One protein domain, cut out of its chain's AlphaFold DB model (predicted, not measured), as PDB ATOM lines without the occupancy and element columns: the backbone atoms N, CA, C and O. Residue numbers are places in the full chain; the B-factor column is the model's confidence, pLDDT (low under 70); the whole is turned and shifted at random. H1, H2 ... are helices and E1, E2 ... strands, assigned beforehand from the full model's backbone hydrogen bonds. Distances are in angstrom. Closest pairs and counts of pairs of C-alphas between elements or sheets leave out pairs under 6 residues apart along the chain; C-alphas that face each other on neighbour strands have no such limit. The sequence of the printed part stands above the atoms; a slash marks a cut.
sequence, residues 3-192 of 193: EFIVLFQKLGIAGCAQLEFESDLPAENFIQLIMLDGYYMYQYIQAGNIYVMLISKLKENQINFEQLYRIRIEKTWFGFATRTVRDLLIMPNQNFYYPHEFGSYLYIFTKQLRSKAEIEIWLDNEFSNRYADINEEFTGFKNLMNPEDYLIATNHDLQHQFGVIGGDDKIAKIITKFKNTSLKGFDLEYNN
ATOM      1  N   GLU A   3      20.210 -34.524  -7.668       91.56
ATOM      2  CA  GLU A   3      19.078 -34.815  -8.547       91.56
ATOM      3  C   GLU A   3      18.688 -33.565  -9.335       91.56
ATOM      4  O   GLU A   3      18.548 -32.479  -8.768       91.56
ATOM      5  N   PHE A   4      18.519 -33.732 -10.642       92.62
ATOM      6  CA  PHE A   4      18.100 -32.710 -11.587       92.62
ATOM      7  C   PHE A   4      16.773 -33.093 -12.227       92.62
ATOM      8  O   PHE A   4      16.554 -34.257 -12.558       92.62
ATOM      9  N   ILE A   5      15.936 -32.086 -12.467       91.88
ATOM     10  CA  ILE A   5      14.659 -32.212 -13.168       91.88
ATOM     11  C   ILE A   5      14.635 -31.208 -14.319       91.88
ATOM     12  O   ILE A   5      14.835 -30.006 -14.128       91.88
ATOM     13  N   VAL A   6      14.363 -31.699 -15.525       91.31
ATOM     14  CA  VAL A   6      14.188 -30.872 -16.721       91.31
ATOM     15  C   VAL A   6      12.789 -31.061 -17.261       91.31
ATOM     16  O   VAL A   6      12.413 -32.163 -17.658       91.31
ATOM     17  N   LEU A   7      12.034 -29.971 -17.316       90.50
ATOM     18  CA  LEU A   7      10.684 -29.963 -17.859       90.50
ATOM     19  C   LEU A   7      10.722 -29.491 -19.311       90.50
ATOM     20  O   LEU A   7      11.202 -28.405 -19.617       90.50
ATOM     21  N   PHE A   8      10.207 -30.303 -20.224       90.56
ATOM     22  CA  PHE A   8      10.104 -29.997 -21.643       90.56
ATOM     23  C   PHE A   8       8.646 -29.756 -22.012       90.56
ATOM     24  O   PHE A   8       7.830 -30.678 -21.998       90.56
ATOM     25  N   GLN A   9       8.332 -28.531 -22.417       88.50
ATOM     26  CA  GLN A   9       7.008 -28.162 -22.892       88.50
ATOM     27  C   GLN A   9       7.044 -27.877 -24.391       88.50
ATOM     28  O   GLN A   9       7.823 -27.062 -24.894       88.50
ATOM     29  N   LYS A  10       6.161 -28.552 -25.121       87.38
ATOM     30  CA  LYS A  10       5.966 -28.308 -26.547       87.38
ATOM     31  C   LYS A  10       5.017 -27.133 -26.733       87.38
ATOM     32  O   LYS A  10       3.950 -27.088 -26.124       87.38
ATOM     33  N   LEU A  11       5.386 -26.183 -27.590       83.25
ATOM     34  CA  LEU A  11       4.537 -25.019 -27.830       83.25
ATOM     35  C   LEU A  11       3.186 -25.438 -28.435       83.25
ATOM     36  O   LEU A  11       3.142 -26.126 -29.453       83.25
ATOM     37  N   GLY A  12       2.087 -24.974 -27.835       75.81
ATOM     38  CA  GLY A  12       0.730 -25.200 -28.344       75.81
ATOM     39  C   GLY A  12       0.166 -26.603 -28.095       75.81
ATOM     40  O   GLY A  12      -0.913 -26.907 -28.600       75.81
ATOM     41  N   ILE A  13       0.863 -27.446 -27.328       77.38
ATOM     42  CA  ILE A  13       0.407 -28.786 -26.948       77.38
ATOM     43  C   ILE A  13       0.245 -28.831 -25.424       77.38
ATOM     44  O   ILE A  13       1.100 -28.335 -24.692       77.38
ATOM     45  N   ALA A  14      -0.870 -29.398 -24.954       73.56
ATOM     46  CA  ALA A  14      -1.070 -29.685 -23.536       73.56
ATOM     47  C   ALA A  14      -0.190 -30.873 -23.115       73.56
ATOM     48  O   ALA A  14      -0.064 -31.843 -23.863       73.56
ATOM     49  N   GLY A  15       0.422 -30.779 -21.934       75.12
ATOM     50  CA  GLY A  15       1.341 -31.786 -21.407       75.12
ATOM     51  C   GLY A  15       2.819 -31.392 -21.476       75.12
ATOM     52  O   GLY A  15       3.229 -30.465 -22.183       75.12
ATOM     53  N   CYS A  16       3.631 -32.116 -20.712       83.81
ATOM     54  CA  CYS A  16       5.075 -31.926 -20.627       83.81
ATOM     55  C   CYS A  16       5.796 -33.277 -20.644       83.81
ATOM     56  O   CYS A  16       5.239 -34.305 -20.262       83.81
ATOM     57  N   ALA A  17       7.042 -33.284 -21.108       88.75
ATOM     58  CA  ALA A  17       7.949 -34.389 -20.836       88.75
ATOM     59  C   ALA A  17       8.878 -33.985 -19.693       88.75
ATOM     60  O   ALA A  17       9.413 -32.879 -19.704       88.75
ATOM     61  N   GLN A  18       9.077 -34.867 -18.727       91.25
ATOM     62  CA  GLN A  18       9.942 -34.643 -17.578       91.25
ATOM     63  C   GLN A  18      11.136 -35.577 -17.680       91.25
ATOM     64  O   GLN A  18      10.976 -36.776 -17.890       91.25
ATOM     65  N   LEU A  19      12.330 -35.010 -17.578       91.25
ATOM     66  CA  LEU A  19      13.572 -35.757 -17.506       91.25
ATOM     67  C   LEU A  19      14.167 -35.611 -16.113       91.25
ATOM     68  O   LEU A  19      14.501 -34.498 -15.711       91.25
ATOM     69  N   GLU A  20      14.378 -36.733 -15.443       93.62
ATOM     70  CA  GLU A  20      15.090 -36.805 -14.172       93.62
ATOM     71  C   GLU A  20      16.451 -37.470 -14.366       93.62
ATOM     72  O   GLU A  20      16.599 -38.387 -15.180       93.62
ATOM     73  N   PHE A  21      17.471 -36.968 -13.670       93.62
ATOM     74  CA  PHE A  21      18.796 -37.582 -13.647       93.62
ATOM     75  C   PHE A  21      19.626 -37.120 -12.452       93.62
ATOM     76  O   PHE A  21      19.391 -36.068 -11.869       93.62
ATOM     77  N   GLU A  22      20.681 -37.868 -12.146       93.50
ATOM     78  CA  GLU A  22      21.645 -37.508 -11.115       93.50
ATOM     79  C   GLU A  22      23.008 -37.131 -11.714       93.50
ATOM     80  O   GLU A  22      23.528 -37.793 -12.624       93.50
ATOM     81  N   SER A  23      23.649 -36.099 -11.161       91.56
ATOM     82  CA  SER A  23      25.015 -35.724 -11.541       91.56
ATOM     83  C   SER A  23      25.798 -35.035 -10.423       91.56
ATOM     84  O   SER A  23      25.224 -34.471  -9.496       91.56
ATOM     85  N   ASP A  24      27.128 -35.074 -10.520       91.06
ATOM     86  CA  ASP A  24      28.040 -34.255  -9.705       91.06
ATOM     87  C   ASP A  24      28.493 -32.978 -10.446       91.06
ATOM     88  O   ASP A  24      29.213 -32.155  -9.883       91.06
ATOM     89  N   LEU A  25      28.096 -32.808 -11.715       91.12
ATOM     90  CA  LEU A  25      28.372 -31.593 -12.484       91.12
ATOM     91  C   LEU A  25      27.429 -30.450 -12.064       91.12
ATOM     92  O   LEU A  25      26.284 -30.708 -11.687       91.12
ATOM     93  N   PRO A  26      27.874 -29.182 -12.156       89.12
ATOM     94  CA  PRO A  26      27.033 -28.033 -11.836       89.12
ATOM     95  C   PRO A  26      25.940 -27.809 -12.893       89.12
ATOM     96  O   PRO A  26      26.095 -28.180 -14.058       89.12
ATOM     97  N   ALA A  27      24.865 -27.122 -12.495       88.00
ATOM     98  CA  ALA A  27      23.717 -26.792 -13.346       88.00
ATOM     99  C   ALA A  27      24.093 -26.095 -14.663       88.00
ATOM    100  O   ALA A  27      23.517 -26.383 -15.712       88.00
ATOM    101  N   GLU A  28      25.102 -25.220 -14.616       89.50
ATOM    102  CA  GLU A  28      25.653 -24.522 -15.778       89.50
ATOM    103  C   GLU A  28      25.978 -25.471 -16.940       89.50
ATOM    104  O   GLU A  28      25.637 -25.173 -18.086       89.50
ATOM    105  N   ASN A  29      26.565 -26.638 -16.657       90.62
ATOM    106  CA  ASN A  29      26.942 -27.599 -17.692       90.62
ATOM    107  C   ASN A  29      25.713 -28.102 -18.462       90.62
ATOM    108  O   ASN A  29      25.787 -28.329 -19.670       90.62
ATOM    109  N   PHE A  30      24.577 -28.253 -17.781       91.00
ATOM    110  CA  PHE A  30      23.333 -28.713 -18.390       91.00
ATOM    111  C   PHE A  30      22.604 -27.594 -19.129       91.00
ATOM    112  O   PHE A  30      22.052 -27.845 -20.198       91.00
ATOM    113  N   ILE A  31      22.664 -26.354 -18.637       88.56
ATOM    114  CA  ILE A  31      22.140 -25.202 -19.383       88.56
ATOM    115  C   ILE A  31      22.918 -25.009 -20.690       88.56
ATOM    116  O   ILE A  31      22.307 -24.849 -21.748       88.56
ATOM    117  N   GLN A  32      24.249 -25.119 -20.655       89.81
ATOM    118  CA  GLN A  32      25.073 -25.082 -21.865       89.81
ATOM    119  C   GLN A  32      24.771 -26.255 -22.809       89.81
ATOM    120  O   GLN A  32      24.728 -26.072 -24.027       89.81
ATOM    121  N   LEU A  33      24.490 -27.453 -22.278       91.31
ATOM    122  CA  LEU A  33      24.122 -28.622 -23.087       91.31
ATOM    123  C   LEU A  33      22.859 -28.375 -23.931       91.31
ATOM    124  O   LEU A  33      22.761 -28.879 -25.052       91.31
ATOM    125  N   ILE A  34      21.914 -27.575 -23.433       91.81
ATOM    126  CA  ILE A  34      20.658 -27.252 -24.127       91.81
ATOM    127  C   ILE A  34      20.878 -26.295 -25.308       91.81
ATOM    128  O   ILE A  34      20.077 -26.281 -26.244       91.81
ATOM    129  N   MET A  35      21.966 -25.520 -25.316       92.12
ATOM    130  CA  MET A  35      22.246 -24.554 -26.380       92.12
ATOM    131  C   MET A  35      22.381 -25.259 -27.735       92.12
ATOM    132  O   MET A  35      23.155 -26.204 -27.887       92.12
ATOM    133  N   LEU A  36      21.617 -24.823 -28.734       93.62
ATOM    134  CA  LEU A  36      21.675 -25.322 -30.104       93.62
ATOM    135  C   LEU A  36      22.472 -24.351 -30.980       93.62
ATOM    136  O   LEU A  36      22.416 -23.137 -30.792       93.62
ATOM    137  N   ASP A  37      23.184 -24.887 -31.969       92.06
ATOM    138  CA  ASP A  37      23.993 -24.074 -32.876       92.06
ATOM    139  C   ASP A  37      23.129 -23.163 -33.760       92.06
ATOM    140  O   ASP A  37      22.024 -23.525 -34.178       92.06
ATOM    141  N   GLY A  38      23.670 -21.990 -34.100       92.69
ATOM    142  CA  GLY A  38      23.022 -21.034 -35.005       92.69
ATOM    143  C   GLY A  38      21.934 -20.173 -34.358       92.69
ATOM    144  O   GLY A  38      21.136 -19.577 -35.081       92.69
ATOM    145  N   TYR A  39      21.899 -20.107 -33.027       93.94
ATOM    146  CA  TYR A  39      21.003 -19.242 -32.265       93.94
ATOM    147  C   TYR A  39      21.778 -18.112 -31.584       93.94
ATOM    148  O   TYR A  39      22.828 -18.330 -30.982       93.94
ATOM    149  N   TYR A  40      21.224 -16.906 -31.638       94.38
ATOM    150  CA  TYR A  40      21.547 -15.837 -30.705       94.38
ATOM    151  C   TYR A  40      20.843 -16.113 -29.382       94.38
ATOM    152  O   TYR A  40      19.669 -16.485 -29.369       94.38
ATOM    153  N   MET A  41      21.552 -15.901 -28.280       93.88
ATOM    154  CA  MET A  41      21.005 -16.045 -26.938       93.88
ATOM    155  C   MET A  41      20.897 -14.670 -26.287       93.88
ATOM    156  O   MET A  41      21.902 -13.988 -26.100       93.88
ATOM    157  N   TYR A  42      19.682 -14.293 -25.914       94.19
ATOM    158  CA  TYR A  42      19.440 -13.207 -24.974       94.19
ATOM    159  C   TYR A  42      19.187 -13.812 -23.602       94.19
ATOM    160  O   TYR A  42      18.606 -14.891 -23.501       94.19
ATOM    161  N   GLN A  43      19.572 -13.111 -22.545       91.75
ATOM    162  CA  GLN A  43      19.253 -13.534 -21.187       91.75
ATOM    163  C   GLN A  43      18.513 -12.413 -20.472       91.75
ATOM    164  O   GLN A  43      19.058 -11.345 -20.199       91.75
ATOM    165  N   TYR A  44      17.244 -12.667 -20.188       90.31
ATOM    166  CA  TYR A  44      16.384 -11.809 -19.404       90.31
ATOM    167  C   TYR A  44      16.465 -12.217 -17.933       90.31
ATOM    168  O   TYR A  44      16.204 -13.364 -17.565       90.31
ATOM    169  N   ILE A  45      16.848 -11.262 -17.094       88.56
ATOM    170  CA  ILE A  45      16.939 -11.413 -15.648       88.56
ATOM    171  C   ILE A  45      15.759 -10.673 -15.044       88.56
ATOM    172  O   ILE A  45      15.674  -9.442 -15.122       88.56
ATOM    173  N   GLN A  46      14.859 -11.436 -14.437       85.38
ATOM    174  CA  GLN A  46      13.679 -10.887 -13.804       85.38
ATOM    175  C   GLN A  46      14.027 -10.438 -12.381       85.38
ATOM    176  O   GLN A  46      14.391 -11.251 -11.534       85.38
ATOM    177  N   ALA A  47      13.894  -9.146 -12.084       79.06
ATOM    178  CA  ALA A  47      14.007  -8.657 -10.717       79.06
ATOM    179  C   ALA A  47      12.825  -9.184  -9.893       79.06
ATOM    180  O   ALA A  47      11.665  -9.012 -10.278       79.06
ATOM    181  N   GLY A  48      13.122  -9.837  -8.773       71.12
ATOM    182  CA  GLY A  48      12.131 -10.368  -7.841       71.12
ATOM    183  C   GLY A  48      11.881  -9.436  -6.652       71.12
ATOM    184  O   GLY A  48      12.316  -8.286  -6.619       71.12
ATOM    185  N   ASN A  49      11.161  -9.933  -5.642       57.78
ATOM    186  CA  ASN A  49      11.020  -9.256  -4.341       57.78
ATOM    187  C   ASN A  49      12.252  -9.438  -3.448       57.78
ATOM    188  O   ASN A  49      12.565  -8.562  -2.649       57.78
ATOM    189  N   ILE A  50      12.920 -10.583  -3.578       56.88
ATOM    190  CA  ILE A  50      14.011 -11.020  -2.695       56.88
ATOM    191  C   ILE A  50      15.365 -10.899  -3.403       56.88
ATOM    192  O   ILE A  50      16.392 -10.709  -2.756       56.88
ATOM    193  N   TYR A  51      15.362 -10.949  -4.734       60.59
ATOM    194  CA  TYR A  51      16.574 -10.984  -5.529       60.59
ATOM    195  C   TYR A  51      16.618  -9.892  -6.601       60.59
ATOM    196  O   TYR A  51      15.683  -9.722  -7.389       60.59
ATOM    197  N   VAL A  52      17.744  -9.176  -6.638       67.19
ATOM    198  CA  VAL A  52      18.069  -8.160  -7.639       67.19
ATOM    199  C   VAL A  52      19.534  -8.335  -8.037       67.19
ATOM    200  O   VAL A  52      20.424  -8.018  -7.250       67.19
ATOM    201  N   MET A  53      19.776  -8.791  -9.270       77.31
ATOM    202  CA  MET A  53      21.119  -8.885  -9.856       77.31
ATOM    203  C   MET A  53      21.858  -7.546  -9.752       77.31
ATOM    204  O   MET A  53      21.347  -6.485 -10.149       77.31
ATOM    205  N   LEU A  54      23.091  -7.585  -9.245       81.25
ATOM    206  CA  LEU A  54      23.915  -6.390  -9.099       81.25
ATOM    207  C   LEU A  54      24.519  -5.979 -10.445       81.25
ATOM    208  O   LEU A  54      25.373  -6.658 -11.008       81.25
ATOM    209  N   ILE A  55      24.157  -4.785 -10.920       86.00
ATOM    210  CA  ILE A  55      24.731  -4.191 -12.140       86.00
ATOM    211  C   ILE A  55      26.267  -4.121 -12.083       86.00
ATOM    212  O   ILE A  55      26.920  -4.248 -13.118       86.00
ATOM    213  N   SER A  56      26.855  -3.904 -10.901       87.81
ATOM    214  CA  SER A  56      28.313  -3.883 -10.745       87.81
ATOM    215  C   SER A  56      28.944  -5.205 -11.173       87.81
ATOM    216  O   SER A  56      29.922  -5.168 -11.907       87.81
ATOM    217  N   LYS A  57      28.333  -6.350 -10.840       85.56
ATOM    218  CA  LYS A  57      28.828  -7.669 -11.248       85.56
ATOM    219  C   LYS A  57      28.805  -7.844 -12.760       85.56
ATOM    220  O   LYS A  57      29.779  -8.325 -13.330       85.56
ATOM    221  N   LEU A  58      27.738  -7.410 -13.433       86.94
ATOM    222  CA  LEU A  58      27.691  -7.455 -14.899       86.94
ATOM    223  C   LEU A  58      28.781  -6.575 -15.523       86.94
ATOM    224  O   LEU A  58      29.444  -6.994 -16.468       86.94
ATOM    225  N   LYS A  59      29.019  -5.383 -14.963       89.25
ATOM    226  CA  LYS A  59      30.084  -4.475 -15.420       89.25
ATOM    227  C   LYS A  59      31.487  -5.033 -15.171       89.25
ATOM    228  O   LYS A  59      32.330  -4.933 -16.054       89.25
ATOM    229  N   GLU A  60      31.732  -5.620 -14.000       88.81
ATOM    230  CA  GLU A  60      32.998  -6.276 -13.639       88.81
ATOM    231  C   GLU A  60      33.329  -7.415 -14.607       88.81
ATOM    232  O   GLU A  60      34.469  -7.540 -15.048       88.81
ATOM    233  N   ASN A  61      32.312  -8.183 -15.008       86.00
ATOM    234  CA  ASN A  61      32.433  -9.265 -15.985       86.00
ATOM    235  C   ASN A  61      32.344  -8.790 -17.448       86.00
ATOM    236  O   ASN A  61      32.295  -9.617 -18.354       86.00
ATOM    237  N   GLN A  62      32.317  -7.472 -17.693       88.75
ATOM    238  CA  GLN A  62      32.241  -6.870 -19.032       88.75
ATOM    239  C   GLN A  62      31.058  -7.387 -19.873       88.75
ATOM    240  O   GLN A  62      31.131  -7.485 -21.099       88.75
ATOM    241  N   ILE A  63      29.947  -7.714 -19.214       88.94
ATOM    242  CA  ILE A  63      28.734  -8.204 -19.862       88.94
ATOM    243  C   ILE A  63      27.974  -7.019 -20.457       88.94
ATOM    244  O   ILE A  63      27.724  -6.023 -19.776       88.94
ATOM    245  N   ASN A  64      27.589  -7.130 -21.729       90.75
ATOM    246  CA  ASN A  64      26.746  -6.139 -22.389       90.75
ATOM    247  C   ASN A  64      25.273  -6.378 -22.031       90.75
ATOM    248  O   ASN A  64      24.735  -7.450 -22.315       90.75
ATOM    249  N   PHE A  65      24.619  -5.389 -21.428       92.06
ATOM    250  CA  PHE A  65      23.230  -5.505 -21.002       92.06
ATOM    251  C   PHE A  65      22.468  -4.187 -21.144       92.06
ATOM    252  O   PHE A  65      23.016  -3.094 -21.005       92.06
ATOM    253  N   GLU A  66      21.166  -4.326 -21.342       93.31
ATOM    254  CA  GLU A  66      20.165  -3.273 -21.345       93.31
ATOM    255  C   GLU A  66      19.334  -3.336 -20.059       93.31
ATOM    256  O   GLU A  66      19.120  -4.402 -19.480       93.31
ATOM    257  N   GLN A  67      18.842  -2.186 -19.604       92.19
ATOM    258  CA  GLN A  67      17.894  -2.116 -18.487       92.19
ATOM    259  C   GLN A  67      16.471  -1.982 -19.023       92.19
ATOM    260  O   GLN A  67      16.213  -1.121 -19.873       92.19
ATOM    261  N   LEU A  68      15.560  -2.793 -18.487       89.62
ATOM    262  CA  LEU A  68      14.134  -2.770 -18.801       89.62
ATOM    263  C   LEU A  68      13.367  -2.287 -17.568       89.62
ATOM    264  O   LEU A  68      13.528  -2.828 -16.473       89.62
ATOM    265  N   TYR A  69      12.541  -1.257 -17.730       86.56
ATOM    266  CA  TYR A  69      11.742  -0.699 -16.639       86.56
ATOM    267  C   TYR A  69      10.300  -1.159 -16.792       86.56
ATOM    268  O   TYR A  69       9.613  -0.742 -17.721       86.56
ATOM    269  N   ARG A  70       9.836  -2.015 -15.878       80.44
ATOM    270  CA  ARG A  70       8.514  -2.653 -15.965       80.44
ATOM    271  C   ARG A  70       7.661  -2.312 -14.750       80.44
ATOM    272  O   ARG A  70       8.177  -2.134 -13.650       80.44
ATOM    273  N   ILE A  71       6.346  -2.215 -14.932       79.75
ATOM    274  CA  ILE A  71       5.394  -1.982 -13.836       79.75
ATOM    275  C   ILE A  71       4.854  -3.336 -13.371       79.75
ATOM    276  O   ILE A  71       4.227  -4.044 -14.154       79.75
ATOM    277  N   ARG A  72       5.041  -3.671 -12.091       78.25
ATOM    278  CA  ARG A  72       4.476  -4.877 -11.464       78.25
ATOM    279  C   ARG A  72       3.515  -4.531 -10.345       78.25
ATOM    280  O   ARG A  72       3.615  -3.453  -9.757       78.25
ATOM    281  N   ILE A  73       2.593  -5.447 -10.057       73.69
ATOM    282  CA  ILE A  73       1.724  -5.356  -8.888       73.69
ATOM    283  C   ILE A  73       2.136  -6.431  -7.892       73.69
ATOM    284  O   ILE A  73       2.183  -7.607  -8.226       73.69
ATOM    285  N   GLU A  74       2.388  -6.026  -6.654       73.25
ATOM    286  CA  GLU A  74       2.652  -6.936  -5.547       73.25
ATOM    287  C   GLU A  74       1.497  -6.917  -4.546       73.25
ATOM    288  O   GLU A  74       0.833  -5.897  -4.322       73.25
ATOM    289  N   LYS A  75       1.245  -8.075  -3.935       70.88
ATOM    290  CA  LYS A  75       0.312  -8.189  -2.817       70.88
ATOM    291  C   LYS A  75       1.021  -7.735  -1.542       70.88
ATOM    292  O   LYS A  75       2.081  -8.241  -1.196       70.88
ATOM    293  N   THR A  76       0.404  -6.809  -0.827       73.50
ATOM    294  CA  THR A  76       0.874  -6.243   0.441       73.50
ATOM    295  C   THR A  76      -0.161  -6.489   1.538       73.50
ATOM    296  O   THR A  76      -1.298  -6.886   1.263       73.50
ATOM    297  N   TRP A  77       0.192  -6.201   2.795       74.31
ATOM    298  CA  TRP A  77      -0.766  -6.232   3.908       74.31
ATOM    299  C   TRP A  77      -1.948  -5.258   3.739       74.31
ATOM    300  O   TRP A  77      -2.987  -5.472   4.356       74.31
ATOM    301  N   PHE A  78      -1.829  -4.236   2.880       79.44
ATOM    302  CA  PHE A  78      -2.873  -3.232   2.624       79.44
ATOM    303  C   PHE A  78      -3.615  -3.435   1.290       79.44
ATOM    304  O   PHE A  78      -4.350  -2.551   0.855       79.44
ATOM    305  N   GLY A  79      -3.438  -4.580   0.625       81.62
ATOM    306  CA  GLY A  79      -4.016  -4.854  -0.693       81.62
ATOM    307  C   GLY A  79      -2.946  -4.910  -1.777       81.62
ATOM    308  O   GLY A  79      -1.918  -5.552  -1.588       81.62
ATOM    309  N   PHE A  80      -3.172  -4.265  -2.918       80.00
ATOM    310  CA  PHE A  80      -2.262  -4.317  -4.064       80.00
ATOM    311  C   PHE A  80      -1.473  -3.018  -4.210       80.00
ATOM    312  O   PHE A  80      -2.059  -1.937  -4.192       80.00
ATOM    313  N   ALA A  81      -0.158  -3.125  -4.395       77.69
ATOM    314  CA  ALA A  81       0.715  -1.991  -4.672       77.69
ATOM    315  C   ALA A  81       1.365  -2.155  -6.047       77.69
ATOM    316  O   ALA A  81       1.857  -3.226  -6.387       77.69
ATOM    317  N   THR A  82       1.371  -1.087  -6.840       80.44
ATOM    318  CA  THR A  82       2.181  -1.000  -8.060       80.44
ATOM    319  C   THR A  82       3.576  -0.510  -7.731       80.44
ATOM    320  O   THR A  82       3.727   0.509  -7.056       80.44
ATOM    321  N   ARG A  83       4.585  -1.159  -8.304       78.75
ATOM    322  CA  ARG A  83       5.974  -0.707  -8.258       78.75
ATOM    323  C   ARG A  83       6.613  -0.794  -9.635       78.75
ATOM    324  O   ARG A  83       6.296  -1.687 -10.422       78.75
ATOM    325  N   THR A  84       7.535   0.116  -9.914       82.75
ATOM    326  CA  THR A  84       8.423  -0.009 -11.069       82.75
ATOM    327  C   THR A  84       9.614  -0.862 -10.663       82.75
ATOM    328  O   THR A  84      10.332  -0.521  -9.725       82.75
ATOM    329  N   VAL A  85       9.812  -1.973 -11.361       81.19
ATOM    330  CA  VAL A  85      10.983  -2.837 -11.209       81.19
ATOM    331  C   VAL A  85      11.954  -2.599 -12.354       81.19
ATOM    332  O   VAL A  85      11.574  -2.132 -13.432       81.19
ATOM    333  N   ARG A  86      13.220  -2.919 -12.100       87.50
ATOM    334  CA  ARG A  86      14.292  -2.839 -13.085       87.50
ATOM    335  C   ARG A  86      14.774  -4.244 -13.403       87.50
ATOM    336  O   ARG A  86      15.571  -4.798 -12.648       87.50
ATOM    337  N   ASP A  87      14.312  -4.759 -14.529       89.00
ATOM    338  CA  ASP A  87      14.768  -6.017 -15.103       89.00
ATOM    339  C   ASP A  87      15.995  -5.763 -15.990       89.00
ATOM    340  O   ASP A  87      16.295  -4.620 -16.362       89.00
ATOM    341  N   LEU A  88      16.743  -6.818 -16.305       90.62
ATOM    342  CA  LEU A  88      17.952  -6.719 -17.125       90.62
ATOM    343  C   LEU A  88      17.836  -7.630 -18.339       90.62
ATOM    344  O   LEU A  88      17.324  -8.741 -18.242       90.62
ATOM    345  N   LEU A  89      18.346  -7.165 -19.472       93.19
ATOM    346  CA  LEU A  89      18.438  -7.930 -20.705       93.19
ATOM    347  C   LEU A  89      19.894  -7.974 -21.145       93.19
ATOM    348  O   LEU A  89      20.432  -6.981 -21.625       93.19
ATOM    349  N   ILE A  90      20.539  -9.118 -20.981       92.69
ATOM    350  CA  ILE A  90      21.872  -9.361 -21.524       92.69
ATOM    351  C   ILE A  90      21.730  -9.608 -23.024       92.69
ATOM    352  O   ILE A  90      20.942 -10.454 -23.464       92.69
ATOM    353  N   MET A  91      22.489  -8.837 -23.795       91.69
ATOM    354  CA  MET A  91      22.505  -8.905 -25.251       91.69
ATOM    355  C   MET A  91      23.395 -10.067 -25.715       91.69
ATOM    356  O   MET A  91      24.345 -10.413 -25.007       91.69
ATOM    357  N   PRO A  92      23.154 -10.638 -26.911       91.31
ATOM    358  CA  PRO A  92      23.958 -11.731 -27.432       91.31
ATOM    359  C   PRO A  92      25.443 -11.384 -27.442       91.31
ATOM    360  O   PRO A  92      25.860 -10.340 -27.948       91.31
ATOM    361  N   ASN A  93      26.241 -12.283 -26.886       81.19
ATOM    362  CA  ASN A  93      27.689 -12.204 -26.828       81.19
ATOM    363  C   ASN A  93      28.284 -13.578 -27.193       81.19
ATOM    364  O   ASN A  93      27.564 -14.553 -27.399       81.19
ATOM    365  N   GLN A  94      29.611 -13.657 -27.313       67.75
ATOM    366  CA  GLN A  94      30.279 -14.932 -27.602       67.75
ATOM    367  C   GLN A  94      30.317 -15.879 -26.393       67.75
ATOM    368  O   GLN A  94      30.447 -17.085 -26.578       67.75
ATOM    369  N   ASN A  95      30.203 -15.347 -25.172       74.44
ATOM    370  CA  ASN A  95      30.428 -16.096 -23.940       74.44
ATOM    371  C   ASN A  95      29.140 -16.204 -23.125       74.44
ATOM    372  O   ASN A  95      28.626 -15.196 -22.639       74.44
ATOM    373  N   PHE A  96      28.676 -17.436 -22.917       81.56
ATOM    374  CA  PHE A  96      27.590 -17.723 -21.990       81.56
ATOM    375  C   PHE A  96      27.899 -17.153 -20.600       81.56
ATOM    376  O   PHE A  96      28.997 -17.341 -20.076       81.56
ATOM    377  N   TYR A  97      26.932 -16.449 -20.015       83.88
ATOM    378  CA  TYR A  97      27.025 -15.942 -18.652       83.88
ATOM    379  C   TYR A  97      26.054 -16.715 -17.767       83.88
ATOM    380  O   TYR A  97      24.839 -16.537 -17.863       83.88
ATOM    381  N   TYR A  98      26.593 -17.553 -16.884       83.38
ATOM    382  CA  TYR A  98      25.791 -18.190 -15.853       83.38
ATOM    383  C   TYR A  98      25.724 -17.291 -14.609       83.38
ATOM    384  O   TYR A  98      26.754 -16.999 -13.993       83.38
ATOM    385  N   PRO A  99      24.535 -16.821 -14.211       77.06
ATOM    386  CA  PRO A  99      24.395 -16.026 -13.008       77.06
ATOM    387  C   PRO A  99      24.416 -16.960 -11.792       77.06
ATOM    388  O   PRO A  99      23.448 -17.660 -11.547       77.06
ATOM    389  N   HIS A 100      25.490 -16.952 -10.998       74.12
ATOM    390  CA  HIS A 100      25.604 -17.766  -9.768       74.12
ATOM    391  C   HIS A 100      24.799 -17.222  -8.571       74.12
ATOM    392  O   HIS A 100      25.084 -17.531  -7.413       74.12
ATOM    393  N   GLU A 101      23.835 -16.351  -8.829       73.50
ATOM    394  CA  GLU A 101      23.062 -15.652  -7.814       73.50
ATOM    395  C   GLU A 101      21.596 -16.117  -7.854       73.50
ATOM    396  O   GLU A 101      21.109 -16.524  -8.908       73.50
ATOM    397  N   PHE A 102      20.894 -16.053  -6.716       73.44
ATOM    398  CA  PHE A 102      19.476 -16.443  -6.563       73.44
ATOM    399  C   PHE A 102      18.544 -15.801  -7.605       73.44
ATOM    400  O   PHE A 102      18.938 -14.851  -8.256       73.44
ATOM    401  N   GLY A 103      17.311 -16.283  -7.776       77.31
ATOM    402  CA  GLY A 103      16.300 -15.638  -8.629       77.31
ATOM    403  C   GLY A 103      16.024 -16.282  -9.991       77.31
ATOM    404  O   GLY A 103      16.509 -17.369 -10.303       77.31
ATOM    405  N   SER A 104      15.196 -15.603 -10.796       82.75
ATOM    406  CA  SER A 104      14.608 -16.171 -12.016       82.75
ATOM    407  C   SER A 104      15.220 -15.618 -13.300       82.75
ATOM    408  O   SER A 104      15.355 -14.403 -13.497       82.75
ATOM    409  N   TYR A 105      15.526 -16.532 -14.217       86.38
ATOM    410  CA  TYR A 105      16.214 -16.233 -15.465       86.38
ATOM    411  C   TYR A 105      15.491 -16.868 -16.644       86.38
ATOM    412  O   TYR A 105      15.053 -18.016 -16.579       86.38
ATOM    413  N   LEU A 106      15.413 -16.120 -17.739       89.81
ATOM    414  CA  LEU A 106      14.897 -16.574 -19.020       89.81
ATOM    415  C   LEU A 106      15.984 -16.408 -20.078       89.81
ATOM    416  O   LEU A 106      16.416 -15.296 -20.367       89.81
ATOM    417  N   TYR A 107      16.391 -17.508 -20.687       91.69
ATOM    418  CA  TYR A 107      17.265 -17.531 -21.846       91.69
ATOM    419  C   TYR A 107      16.407 -17.670 -23.098       91.69
ATOM    420  O   TYR A 107      15.623 -18.608 -23.238       91.69
ATOM    421  N   ILE A 108      16.553 -16.714 -24.003       93.69
ATOM    422  CA  ILE A 108      15.764 -16.590 -25.218       93.69
ATOM    423  C   ILE A 108      16.677 -16.914 -26.395       93.69
ATOM    424  O   ILE A 108      17.595 -16.148 -26.698       93.69
ATOM    425  N   PHE A 109      16.422 -18.036 -27.063       94.75
ATOM    426  CA  PHE A 109      17.206 -18.481 -28.207       94.75
ATOM    427  C   PHE A 109      16.463 -18.177 -29.495       94.75
ATOM    428  O   PHE A 109      15.396 -18.733 -29.755       94.75
ATOM    429  N   THR A 110      17.051 -17.322 -30.330       95.25
ATOM    430  CA  THR A 110      16.458 -16.929 -31.610       95.25
ATOM    431  C   THR A 110      17.454 -16.932 -32.761       95.25
ATOM    432  O   THR A 110      18.638 -16.665 -32.579       95.25
ATOM    433  N   LYS A 111      16.990 -17.235 -33.976       93.38
ATOM    434  CA  LYS A 111      17.832 -17.192 -35.187       93.38
ATOM    435  C   LYS A 111      18.061 -15.785 -35.731       93.38
ATOM    436  O   LYS A 111      18.901 -15.595 -36.608       93.38
ATOM    437  N   GLN A 112      17.314 -14.804 -35.236       92.88
ATOM    438  CA  GLN A 112      17.340 -13.435 -35.734       92.88
ATOM    439  C   GLN A 112      17.722 -12.495 -34.599       92.88
ATOM    440  O   GLN A 112      17.190 -12.602 -33.498       92.88
ATOM    441  N   LEU A 113      18.633 -11.557 -34.861       93.44
ATOM    442  CA  LEU A 113      18.896 -10.494 -33.898       93.44
ATOM    443  C   LEU A 113      17.626  -9.667 -33.710       93.44
ATOM    444  O   LEU A 113      17.030  -9.186 -34.670       93.44
ATOM    445  N   ARG A 114      17.245  -9.502 -32.450       93.12
ATOM    446  CA  ARG A 114      16.136  -8.678 -31.991       93.12
ATOM    447  C   ARG A 114      16.652  -7.424 -31.313       93.12
ATOM    448  O   ARG A 114      17.643  -7.442 -30.573       93.12
ATOM    449  N   SER A 115      15.960  -6.325 -31.562       93.69
ATOM    450  CA  SER A 115      16.123  -5.104 -30.792       93.69
ATOM    451  C   SER A 115      15.555  -5.278 -29.383       93.69
ATOM    452  O   SER A 115      14.670  -6.098 -29.132       93.69
ATOM    453  N   LYS A 116      16.036  -4.440 -28.461       93.12
ATOM    454  CA  LYS A 116      15.479  -4.318 -27.111       93.12
ATOM    455  C   LYS A 116      13.958  -4.115 -27.138       93.12
ATOM    456  O   LYS A 116      13.245  -4.806 -26.424       93.12
ATOM    457  N   ALA A 117      13.475  -3.215 -27.997       93.12
ATOM    458  CA  ALA A 117      12.057  -2.871 -28.086       93.12
ATOM    459  C   ALA A 117      11.185  -4.062 -28.518       93.12
ATOM    460  O   ALA A 117      10.105  -4.256 -27.970       93.12
ATOM    461  N   GLU A 118      11.651  -4.884 -29.465       93.56
ATOM    462  CA  GLU A 118      10.934  -6.105 -29.868       93.56
ATOM    463  C   GLU A 118      10.800  -7.096 -28.706       93.56
ATOM    464  O   GLU A 118       9.726  -7.662 -28.500       93.56
ATOM    465  N   ILE A 119      11.871  -7.275 -27.927       92.88
ATOM    466  CA  ILE A 119      11.868  -8.169 -26.763       92.88
ATOM    467  C   ILE A 119      10.968  -7.615 -25.656       92.88
ATOM    468  O   ILE A 119      10.202  -8.377 -25.076       92.88
ATOM    469  N   GLU A 120      11.008  -6.307 -25.379       90.56
ATOM    470  CA  GLU A 120      10.127  -5.665 -24.393       90.56
ATOM    471  C   GLU A 120       8.648  -5.851 -24.750       90.56
ATOM    472  O   GLU A 120       7.870  -6.292 -23.906       90.56
ATOM    473  N   ILE A 121       8.272  -5.611 -26.011       90.19
ATOM    474  CA  ILE A 121       6.896  -5.814 -26.490       90.19
ATOM    475  C   ILE A 121       6.466  -7.274 -26.314       90.19
ATOM    476  O   ILE A 121       5.352  -7.545 -25.864       90.19
ATOM    477  N   TRP A 122       7.332  -8.226 -26.660       91.06
ATOM    478  CA  TRP A 122       7.029  -9.645 -26.483       91.06
ATOM    479  C   TRP A 122       6.879 -10.020 -25.002       91.06
ATOM    480  O   TRP A 122       5.889 -10.649 -24.630       91.06
ATOM    481  N   LEU A 123       7.794  -9.570 -24.139       88.31
ATOM    482  CA  LEU A 123       7.721  -9.791 -22.693       88.31
ATOM    483  C   LEU A 123       6.449  -9.194 -22.079       88.31
ATOM    484  O   LEU A 123       5.897  -9.775 -21.145       88.31
ATOM    485  N   ASP A 124       5.984  -8.040 -22.552       85.00
ATOM    486  CA  ASP A 124       4.739  -7.421 -22.082       85.00
ATOM    487  C   ASP A 124       3.491  -8.200 -22.509       85.00
ATOM    488  O   ASP A 124       2.498  -8.203 -21.784       85.00
ATOM    489  N   ASN A 125       3.544  -8.917 -23.633       85.44
ATOM    490  CA  ASN A 125       2.455  -9.796 -24.058       85.44
ATOM    491  C   ASN A 125       2.426 -11.101 -23.248       85.44
ATOM    492  O   ASN A 125       1.368 -11.488 -22.738       85.44
ATOM    493  N   GLU A 126       3.580 -11.755 -23.091       82.94
ATOM    494  CA  GLU A 126       3.689 -13.027 -22.361       82.94
ATOM    495  C   GLU A 126       3.422 -12.840 -20.866       82.94
ATOM    496  O   GLU A 126       2.598 -13.535 -20.275       82.94
ATOM    497  N   PHE A 127       4.015 -11.806 -20.273       77.56
ATOM    498  CA  PHE A 127       3.793 -11.422 -18.880       77.56
ATOM    499  C   PHE A 127       2.749 -10.301 -18.767       77.56
ATOM    500  O   PHE A 127       2.881  -9.388 -17.953       77.56
ATOM    501  N   SER A 128       1.693 -10.359 -19.587       63.72
ATOM    502  CA  SER A 128       0.611  -9.356 -19.594       63.72
ATOM    503  C   SER A 128      -0.155  -9.280 -18.271       63.72
ATOM    504  O   SER A 128      -0.753  -8.250 -17.942       63.72
ATOM    505  N   ASN A 129      -0.112 -10.350 -17.472       60.25
ATOM    506  CA  ASN A 129      -0.538 -10.290 -16.087       60.25
ATOM    507  C   ASN A 129       0.563  -9.642 -15.231       60.25
ATOM    508  O   ASN A 129       1.675 -10.148 -15.137       60.25
ATOM    509  N   ARG A 130       0.222  -8.558 -14.529       52.12
ATOM    510  CA  ARG A 130       1.142  -7.787 -13.669       52.12
ATOM    511  C   ARG A 130       1.677  -8.562 -12.450       52.12
ATOM    512  O   ARG A 130       2.486  -8.003 -11.710       52.12
ATOM    513  N   TYR A 131       1.203  -9.797 -12.256       52.97
ATOM    514  CA  TYR A 131       1.651 -10.787 -11.268       52.97
ATOM    515  C   TYR A 131       2.483 -11.933 -11.876       52.97
ATOM    516  O   TYR A 131       2.793 -12.885 -11.169       52.97
ATOM    517  N   ALA A 132       2.753 -11.920 -13.184       60.03
ATOM    518  CA  ALA A 132       3.417 -13.030 -13.851       60.03
ATOM    519  C   ALA A 132       4.928 -12.977 -13.590       60.03
ATOM    520  O   ALA A 132       5.666 -12.179 -14.177       60.03
ATOM    521  N   ASP A 133       5.369 -13.840 -12.686       70.06
ATOM    522  CA  ASP A 133       6.772 -14.131 -12.445       70.06
ATOM    523  C   ASP A 133       7.147 -15.441 -13.149       70.06
ATOM    524  O   ASP A 133       6.311 -16.325 -13.335       70.06
ATOM    525  N   ILE A 134       8.407 -15.559 -13.562       76.06
ATOM    526  CA  ILE A 134       8.983 -16.833 -13.984       76.06
ATOM    527  C   ILE A 134       8.997 -17.720 -12.737       76.06
ATOM    528  O   ILE A 134       9.767 -17.472 -11.804       76.06
ATOM    529  N   ASN A 135       8.115 -18.716 -12.720       68.12
ATOM    530  CA  ASN A 135       7.944 -19.661 -11.626       68.12
ATOM    531  C   ASN A 135       8.500 -21.048 -11.989       68.12
ATOM    532  O   ASN A 135       8.879 -21.318 -13.129       68.12
ATOM    533  N   GLU A 136       8.550 -21.920 -10.987       60.59
ATOM    534  CA  GLU A 136       9.019 -23.311 -11.082       60.59
ATOM    535  C   GLU A 136       8.122 -24.219 -11.932       60.59
ATOM    536  O   GLU A 136       8.588 -25.206 -12.486       60.59
ATOM    537  N   GLU A 137       6.847 -23.862 -12.077       63.56
ATOM    538  CA  GLU A 137       5.909 -24.586 -12.937       63.56
ATOM    539  C   GLU A 137       6.076 -24.220 -14.416       63.56
ATOM    540  O   GLU A 137       5.482 -24.856 -15.285       63.56
ATOM    541  N   PHE A 138       6.848 -23.167 -14.717       64.06
ATOM    542  CA  PHE A 138       7.014 -22.614 -16.062       64.06
ATOM    543  C   PHE A 138       5.681 -22.233 -16.730       64.06
ATOM    544  O   PHE A 138       5.584 -22.090 -17.952       64.06
ATOM    545  N   THR A 139       4.648 -22.015 -15.915       58.56
ATOM    546  CA  THR A 139       3.300 -21.677 -16.350       58.56
ATOM    547  C   THR A 139       3.254 -20.196 -16.716       58.56
ATOM    548  O   THR A 139       3.380 -19.316 -15.870       58.56
ATOM    549  N   GLY A 140       3.074 -19.880 -18.002       58.53
ATOM    550  CA  GLY A 140       2.905 -18.484 -18.431       58.53
ATOM    551  C   GLY A 140       3.403 -18.144 -19.828       58.53
ATOM    552  O   GLY A 140       2.906 -17.183 -20.408       58.53
ATOM    553  N   PHE A 141       4.302 -18.944 -20.403       76.31
ATOM    554  CA  PHE A 141       4.753 -18.754 -21.783       76.31
ATOM    555  C   PHE A 141       3.781 -19.408 -22.757       76.31
ATOM    556  O   PHE A 141       3.733 -20.627 -22.918       76.31
ATOM    557  N   LYS A 142       2.981 -18.572 -23.404       74.44
ATOM    558  CA  LYS A 142       1.970 -18.971 -24.379       74.44
ATOM    559  C   LYS A 142       2.516 -18.921 -25.795       74.44
ATOM    560  O   LYS A 142       2.100 -19.729 -26.620       74.44
ATOM    561  N   ASN A 143       3.434 -17.995 -26.075       83.06
ATOM    562  CA  ASN A 143       3.970 -17.793 -27.414       83.06
ATOM    563  C   ASN A 143       5.487 -17.586 -27.401       83.06
ATOM    564  O   ASN A 143       6.046 -16.853 -26.588       83.06
ATOM    565  N   LEU A 144       6.149 -18.177 -28.391       88.31
ATOM    566  CA  LEU A 144       7.517 -17.818 -28.753       88.31
ATOM    567  C   LEU A 144       7.513 -16.543 -29.606       88.31
ATOM    568  O   LEU A 144       6.518 -16.239 -30.264       88.31
ATOM    569  N   MET A 145       8.644 -15.835 -29.654       88.94
ATOM    570  CA  MET A 145       8.803 -14.682 -30.555       88.94
ATOM    571  C   MET A 145       8.676 -15.091 -32.030       88.94
ATOM    572  O   MET A 145       8.074 -14.371 -32.821       88.94
ATOM    573  N   ASN A 146       9.208 -16.261 -32.391       90.06
ATOM    574  CA  ASN A 146       8.978 -16.934 -33.664       90.06
ATOM    575  C   ASN A 146       8.795 -18.446 -33.464       90.06
ATOM    576  O   ASN A 146       9.329 -19.005 -32.506       90.06
ATOM    577  N   PRO A 147       8.181 -19.158 -34.429       88.25
ATOM    578  CA  PRO A 147       8.053 -20.620 -34.383       88.25
ATOM    579  C   PRO A 147       9.383 -21.393 -34.330       88.25
ATOM    580  O   PRO A 147       9.420 -22.563 -33.951       88.25
ATOM    581  N   GLU A 148      10.479 -20.776 -34.772       91.19
ATOM    582  CA  GLU A 148      11.810 -21.389 -34.827       91.19
ATOM    583  C   GLU A 148      12.647 -21.196 -33.560       91.19
ATOM    584  O   GLU A 148      13.679 -21.862 -33.414       91.19
ATOM    585  N   ASP A 149      12.199 -20.309 -32.676       94.06
ATOM    586  CA  ASP A 149      12.868 -19.967 -31.429       94.06
ATOM    587  C   ASP A 149      12.640 -21.064 -30.377       94.06
ATOM    588  O   ASP A 149      11.886 -22.022 -30.580       94.06
ATOM    589  N   TYR A 150      13.327 -20.952 -29.247       95.19
ATOM    590  CA  TYR A 150      13.026 -21.726 -28.047       95.19
ATOM    591  C   TYR A 150      13.510 -20.965 -26.813       95.19
ATOM    592  O   TYR A 150      14.317 -20.038 -26.904       95.19
ATOM    593  N   LEU A 151      12.986 -21.338 -25.654       93.19
ATOM    594  CA  LEU A 151      13.250 -20.680 -24.385       93.19
ATOM    595  C   LEU A 151      13.776 -21.694 -23.382       93.19
ATOM    596  O   LEU A 151      13.358 -22.852 -23.385       93.19
ATOM    597  N   ILE A 152      14.650 -21.232 -22.497       90.44
ATOM    598  CA  ILE A 152      14.959 -21.922 -21.249       90.44
ATOM    599  C   ILE A 152      14.599 -20.976 -20.124       90.44
ATOM    600  O   ILE A 152      15.023 -19.824 -20.130       90.44
ATOM    601  N   ALA A 153      13.869 -21.459 -19.141       88.19
ATOM    602  CA  ALA A 153      13.641 -20.733 -17.912       88.19
ATOM    603  C   ALA A 153      14.248 -21.524 -16.754       88.19
ATOM    604  O   ALA A 153      14.222 -22.752 -16.726       88.19
ATOM    605  N   THR A 154      14.825 -20.817 -15.794       84.50
ATOM    606  CA  THR A 154      15.397 -21.418 -14.591       84.50
ATOM    607  C   THR A 154      15.074 -20.555 -13.387       84.50
ATOM    608  O   THR A 154      15.044 -19.323 -13.474       84.50
ATOM    609  N   ASN A 155      14.839 -21.228 -12.267       78.50
ATOM    610  CA  ASN A 155      14.810 -20.621 -10.954       78.50
ATOM    611  C   ASN A 155      16.082 -21.056 -10.217       78.50
ATOM    612  O   ASN A 155      16.229 -22.220  -9.845       78.50
ATOM    613  N   HIS A 156      17.019 -20.133 -10.022       69.19
ATOM    614  CA  HIS A 156      18.305 -20.425  -9.393       69.19
ATOM    615  C   HIS A 156      18.185 -20.634  -7.875       69.19
ATOM    616  O   HIS A 156      19.148 -21.045  -7.227       69.19
ATOM    617  N   ASP A 157      17.005 -20.428  -7.289       69.31
ATOM    618  CA  ASP A 157      16.715 -20.908  -5.936       69.31
ATOM    619  C   ASP A 157      16.679 -22.446  -5.907       69.31
ATOM    620  O   ASP A 157      17.050 -23.071  -4.915       69.31
ATOM    621  N   LEU A 158      16.308 -23.056  -7.035       66.94
ATOM    622  CA  LEU A 158      16.127 -24.489  -7.212       66.94
ATOM    623  C   LEU A 158      17.105 -25.068  -8.234       66.94
ATOM    624  O   LEU A 158      16.719 -26.045  -8.848       66.94
ATOM    625  N   GLN A 159      18.314 -24.489  -8.397       73.62
ATOM    626  CA  GLN A 159      19.409 -24.712  -9.393       73.62
ATOM    627  C   GLN A 159      19.420 -26.004 -10.239       73.62
ATOM    628  O   GLN A 159      19.986 -26.033 -11.325       73.62
ATOM    629  N   HIS A 160      18.836 -27.081  -9.747       85.81
ATOM    630  CA  HIS A 160      18.682 -28.378 -10.371       85.81
ATOM    631  C   HIS A 160      17.335 -28.575 -11.101       85.81
ATOM    632  O   HIS A 160      17.122 -29.633 -11.677       85.81
ATOM    633  N   GLN A 161      16.447 -27.574 -11.119       87.56
ATOM    634  CA  GLN A 161      15.172 -27.586 -11.841       87.56
ATOM    635  C   GLN A 161      15.120 -26.472 -12.895       87.56
ATOM    636  O   GLN A 161      15.315 -25.289 -12.593       87.56
ATOM    637  N   PHE A 162      14.860 -26.836 -14.150       87.88
ATOM    638  CA  PHE A 162      14.709 -25.868 -15.239       87.88
ATOM    639  C   PHE A 162      13.770 -26.363 -16.343       87.88
ATOM    640  O   PHE A 162      13.604 -27.561 -16.566       87.88
ATOM    641  N   GLY A 163      13.154 -25.410 -17.037       88.94
ATOM    642  CA  GLY A 163      12.146 -25.643 -18.062       88.94
ATOM    643  C   GLY A 163      12.643 -25.240 -19.443       88.94
ATOM    644  O   GLY A 163      13.353 -24.247 -19.596       88.94
ATOM    645  N   VAL A 164      12.249 -25.995 -20.462       92.00
ATOM    646  CA  VAL A 164      12.566 -25.754 -21.869       92.00
ATOM    647  C   VAL A 164      11.272 -25.724 -22.669       92.00
ATOM    648  O   VAL A 164      10.499 -26.680 -22.641       92.00
ATOM    649  N   ILE A 165      11.066 -24.650 -23.430       91.50
ATOM    650  CA  ILE A 165       9.872 -24.455 -24.259       91.50
ATOM    651  C   ILE A 165      10.289 -24.275 -25.710       91.50
ATOM    652  O   ILE A 165      11.121 -23.423 -26.018       91.50
ATOM    653  N   GLY A 166       9.713 -25.051 -26.621       92.38
ATOM    654  CA  GLY A 166      10.071 -24.975 -28.033       92.38
ATOM    655  C   GLY A 166       9.203 -25.843 -28.933       92.38
ATOM    656  O   GLY A 166       8.309 -26.555 -28.479       92.38
ATOM    657  N   GLY A 167       9.487 -25.788 -30.234       91.19
ATOM    658  CA  GLY A 167       8.927 -26.737 -31.195       91.19
ATOM    659  C   GLY A 167       9.495 -28.152 -31.020       91.19
ATOM    660  O   GLY A 167      10.612 -28.329 -30.523       91.19
ATOM    661  N   ASP A 168       8.748 -29.154 -31.489       89.19
ATOM    662  CA  ASP A 168       9.078 -30.584 -31.372       89.19
ATOM    663  C   ASP A 168      10.505 -30.931 -31.806       89.19
ATOM    664  O   ASP A 168      11.192 -31.713 -31.144       89.19
ATOM    665  N   ASP A 169      10.987 -30.323 -32.889       91.44
ATOM    666  CA  ASP A 169      12.326 -30.573 -33.410       91.44
ATOM    667  C   ASP A 169      13.440 -30.050 -32.486       91.44
ATOM    668  O   ASP A 169      14.522 -30.639 -32.453       91.44
ATOM    669  N   LYS A 170      13.199 -28.977 -31.718       93.75
ATOM    670  CA  LYS A 170      14.173 -28.414 -30.760       93.75
ATOM    671  C   LYS A 170      14.216 -29.292 -29.519       93.75
ATOM    672  O   LYS A 170      15.291 -29.740 -29.126       93.75
ATOM    673  N   ILE A 171      13.043 -29.602 -28.966       92.12
ATOM    674  CA  ILE A 171      12.901 -30.453 -27.780       92.12
ATOM    675  C   ILE A 171      13.544 -31.826 -28.021       92.12
ATOM    676  O   ILE A 171      14.370 -32.270 -27.225       92.12
ATOM    677  N   ALA A 172      13.272 -32.464 -29.164       91.94
ATOM    678  CA  ALA A 172      13.867 -33.757 -29.504       91.94
ATOM    679  C   ALA A 172      15.405 -33.707 -29.605       91.94
ATOM    680  O   ALA A 172      16.090 -34.619 -29.129       91.94
ATOM    681  N   LYS A 173      15.969 -32.640 -30.193       94.69
ATOM    682  CA  LYS A 173      17.429 -32.442 -30.264       94.69
ATOM    683  C   LYS A 173      18.042 -32.297 -28.877       94.69
ATOM    684  O   LYS A 173      19.061 -32.926 -28.603       94.69
ATOM    685  N   ILE A 174      17.416 -31.508 -28.008       94.75
ATOM    686  CA  ILE A 174      17.898 -31.268 -26.646       94.75
ATOM    687  C   ILE A 174      17.856 -32.569 -25.834       94.75
ATOM    688  O   ILE A 174      18.883 -32.970 -25.291       94.75
ATOM    689  N   ILE A 175      16.737 -33.302 -25.844       92.50
ATOM    690  CA  ILE A 175      16.625 -34.616 -25.182       92.50
ATOM    691  C   ILE A 175      17.712 -35.580 -25.682       92.50
ATOM    692  O   ILE A 175      18.318 -36.309 -24.897       92.50
ATOM    693  N   THR A 176      18.001 -35.576 -26.987       92.31
ATOM    694  CA  THR A 176      19.059 -36.419 -27.568       92.31
ATOM    695  C   THR A 176      20.446 -36.061 -27.022       92.31
ATOM    696  O   THR A 176      21.231 -36.963 -26.731       92.31
ATOM    697  N   LYS A 177      20.751 -34.772 -26.814       94.00
ATOM    698  CA  LYS A 177      22.012 -34.351 -26.180       94.00
ATOM    699  C   LYS A 177      22.142 -34.886 -24.749       94.00
ATOM    700  O   LYS A 177      23.199 -35.411 -24.401       94.00
ATOM    701  N   PHE A 178      21.070 -34.840 -23.954       92.06
ATOM    702  CA  PHE A 178      21.063 -35.423 -22.606       92.06
ATOM    703  C   PHE A 178      21.288 -36.941 -22.630       92.06
ATOM    704  O   PHE A 178      22.154 -37.439 -21.913       92.06
ATOM    705  N   LYS A 179      20.599 -37.673 -23.517       88.25
ATOM    706  CA  LYS A 179      20.791 -39.129 -23.691       88.25
ATOM    707  C   LYS A 179      22.242 -39.499 -24.003       88.25
ATOM    708  O   LYS A 179      22.758 -40.489 -23.491       88.25
ATOM    709  N   ASN A 180      22.918 -38.677 -24.801       90.38
ATOM    710  CA  ASN A 180      24.309 -38.906 -25.190       90.38
ATOM    711  C   ASN A 180      25.327 -38.588 -24.081       90.38
ATOM    712  O   ASN A 180      26.499 -38.914 -24.237       90.38
ATOM    713  N   THR A 181      24.906 -37.975 -22.968       86.69
ATOM    714  CA  THR A 181      25.803 -37.572 -21.869       86.69
ATOM    715  C   THR A 181      26.029 -38.696 -20.839       86.69
ATOM    716  O   THR A 181      26.783 -38.521 -19.888       86.69
ATOM    717  N   SER A 182      25.429 -39.882 -21.030       79.19
ATOM    718  CA  SER A 182      25.578 -41.045 -20.130       79.19
ATOM    719  C   SER A 182      25.296 -40.718 -18.651       79.19
ATOM    720  O   SER A 182      26.041 -41.119 -17.756       79.19
ATOM    721  N   LEU A 183      24.220 -39.968 -18.401       85.50
ATOM    722  CA  LEU A 183      23.782 -39.569 -17.060       85.50
ATOM    723  C   LEU A 183      23.271 -40.777 -16.257       85.50
ATOM    724  O   LEU A 183      22.700 -41.710 -16.824       85.50
ATOM    725  N   LYS A 184      23.476 -40.767 -14.934       81.50
ATOM    726  CA  LYS A 184      22.931 -41.798 -14.036       81.50
ATOM    727  C   LYS A 184      21.485 -41.466 -13.671       81.50
ATOM    728  O   LYS A 184      21.132 -40.294 -13.621       81.50
ATOM    729  N   GLY A 185      20.679 -42.494 -13.400       75.69
ATOM    730  CA  GLY A 185      19.281 -42.306 -12.990       75.69
ATOM    731  C   GLY A 185      18.422 -41.616 -14.052       75.69
ATOM    732  O   GLY A 185      17.527 -40.870 -13.701       75.69
ATOM    733  N   PHE A 186      18.743 -41.807 -15.336       83.81
ATOM    734  CA  PHE A 186      18.048 -41.156 -16.445       83.81
ATOM    735  C   PHE A 186      16.652 -41.761 -16.636       83.81
ATOM    736  O   PHE A 186      16.553 -42.898 -17.110       83.81
ATOM    737  N   ASP A 187      15.605 -40.993 -16.336       86.31
ATOM    738  CA  ASP A 187      14.214 -41.368 -16.610       86.31
ATOM    739  C   ASP A 187      13.470 -40.253 -17.351       86.31
ATOM    740  O   ASP A 187      13.565 -39.083 -16.989       86.31
ATOM    741  N   LEU A 188      12.770 -40.613 -18.429       86.94
ATOM    742  CA  LEU A 188      12.029 -39.679 -19.276       86.94
ATOM    743  C   LEU A 188      10.557 -40.077 -19.297       86.94
ATOM    744  O   LEU A 188      10.167 -41.010 -20.005       86.94
ATOM    745  N   GLU A 189       9.746 -39.296 -18.600       86.81
ATOM    746  CA  GLU A 189       8.306 -39.484 -18.503       86.81
ATOM    747  C   GLU A 189       7.562 -38.485 -19.395       86.81
ATOM    748  O   GLU A 189       7.990 -37.345 -19.582       86.81
ATOM    749  N   TYR A 190       6.435 -38.912 -19.969       83.31
ATOM    750  CA  TYR A 190       5.545 -38.048 -20.746       83.31
ATOM    751  C   TYR A 190       4.218 -37.914 -20.010       83.31
ATOM    752  O   TYR A 190       3.435 -38.864 -19.958       83.31
ATOM    753  N   ASN A 191       3.954 -36.719 -19.499       76.19
ATOM    754  CA  ASN A 191       2.697 -36.375 -18.860       76.19
ATOM    755  C   ASN A 191       1.750 -35.828 -19.925       76.19
ATOM    756  O   ASN A 191       1.858 -34.677 -20.352       76.19
ATOM    757  N   ASN A 192       0.844 -36.692 -20.381       62.97
ATOM    758  CA  ASN A 192      -0.294 -36.291 -21.197       62.97
ATOM    759  C   ASN A 192      -1.434 -35.939 -20.235       62.97
ATOM    760  O   ASN A 192      -2.042 -36.850 -19.671       62.97
TER     761      ASN A 192
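What this domain is: This is residues 3 to 192 of the 193 residues of an uncharacterized protein of Zunongwangia atlantica 22II14-10F7 (UniProt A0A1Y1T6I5). One long, twisted sheet of nine strands makes the body and curls round the short helix H1, with H4 beside H1 on the same face near the E9 end and H3 over the opposite face near the E4 end. The long hairpin of E4 and E5 makes the far end of the sheet, and H2 only grazes that end. The 190 printed residues, with four named helices and nine named strands, run E1 E2 H1 E3 H2 E4 E5 E6 H3 E7 E8 H4 E9, and the mixed sheet has the order E4 E5 E3 E6 E7 E8 E1 E2 E9, in which E8 and E1 are parallel and the other neighbours antiparallel. The class is mixed, helices and strands. The whole is compact, with a radius of gyration of the C-alphas of 16.6 A and spans of 48 by 38 by 33 A.

How they stand to each other: E1, residues 3 to 10, and E2, residues 16 to 23, are a hairpin, antiparallel at 157 degrees, with N 6 and O 19 at 2.8 A. H1, residues 27 to 34, is on the sheet, which curls round it. E3, residues 40 to 46, is an inner strand. H2, residues 55 to 60, only grazes the sheet with its residues 55 to 59. E4, residues 65 to 76, is an edge strand that bends by 55 degrees at residue 71. With E5, residues 79 to 90, it forms a hairpin at 162 degrees, with N 70 and O 85 at 3.0 A. E5 and E3 are antiparallel at 151 degrees, with N 45 and O 88 at 2.8 A. E6, residues 104 to 110, is antiparallel to E3 at 158 degrees, with N 44 and O 106 at 2.8 A. H3, residues 116 to 126, is on the sheet at a height of 6.8 A, over none of its strands, but only just: 2 of its C-alphas fall on E3. Its closest C-alphas to E4 are those of Glu 120 and Leu 68, 7.5 A apart. E7, residues 150 to 155, is antiparallel to E6 at 168 degrees, with N 107 and O 152 at 2.7 A. E7 and E8, residues 161 to 166, are a hairpin, with N 153 and O 163 at 2.9 A. E8 and E1 are parallel at 20 degrees, with N 164 and O 7 at 2.8 A. H4, residues 168 to 179, is over E1 at a height of 8.2 A over the sheet and runs along the strands, at 6 degrees to E1 on the local plane. With residues 174 to 178 alone H4 touches H1, at a steep tilt of 50 degrees, opposite ways; the closest C-alphas, of Ile 34 and Ile 174, are 5.5 A apart. E9, residues 184 to 191, is the other edge strand, antiparallel to E2 at 170 degrees, with N 18 and O 189 at 2.8 A. E3, H2, E4, with E5 between the strands, and E8, H4, E9, with E1 and E2 between them, are split strand-helix-strand units, two strands running the same way but not neighbours, with right-handed crossovers. H1 and H4 on one face and H3 on the other make three layers. Every O i to N i+4 pair is within hydrogen-bond range in H1, H2, H3 and H4.

Where its parts are: E1 begins at C-alpha 3, (19.078, -34.815, -8.547), and is 23.2 A long; E2 is 22.2 A, H1 11.2 A, E3 19.3 A and H2 8.7 A. E4 is 31.0 A long and ends at C-alpha 76, (0.874, -6.243, 0.441). E5 is 33.5 A, E6 19.7 A, H3 15.4 A, E7 and E8 17.2 A each, and H4 16.4 A. E9 is 21.5 A long and ends at C-alpha 191, (2.697, -36.375, -18.860).

The domain as a whole: The two C-alphas farthest apart, of Phe 78 and Asn 180, are 52.8 A apart. The printed part has no cut. The links from E5 to E6, 13 residues, and from H3 to E7, 23 residues, are long. The mean pLDDT of the printed part is 84.2; 20 residues are under 70, among them 49 to 52, 128 to 132 and 135 to 140.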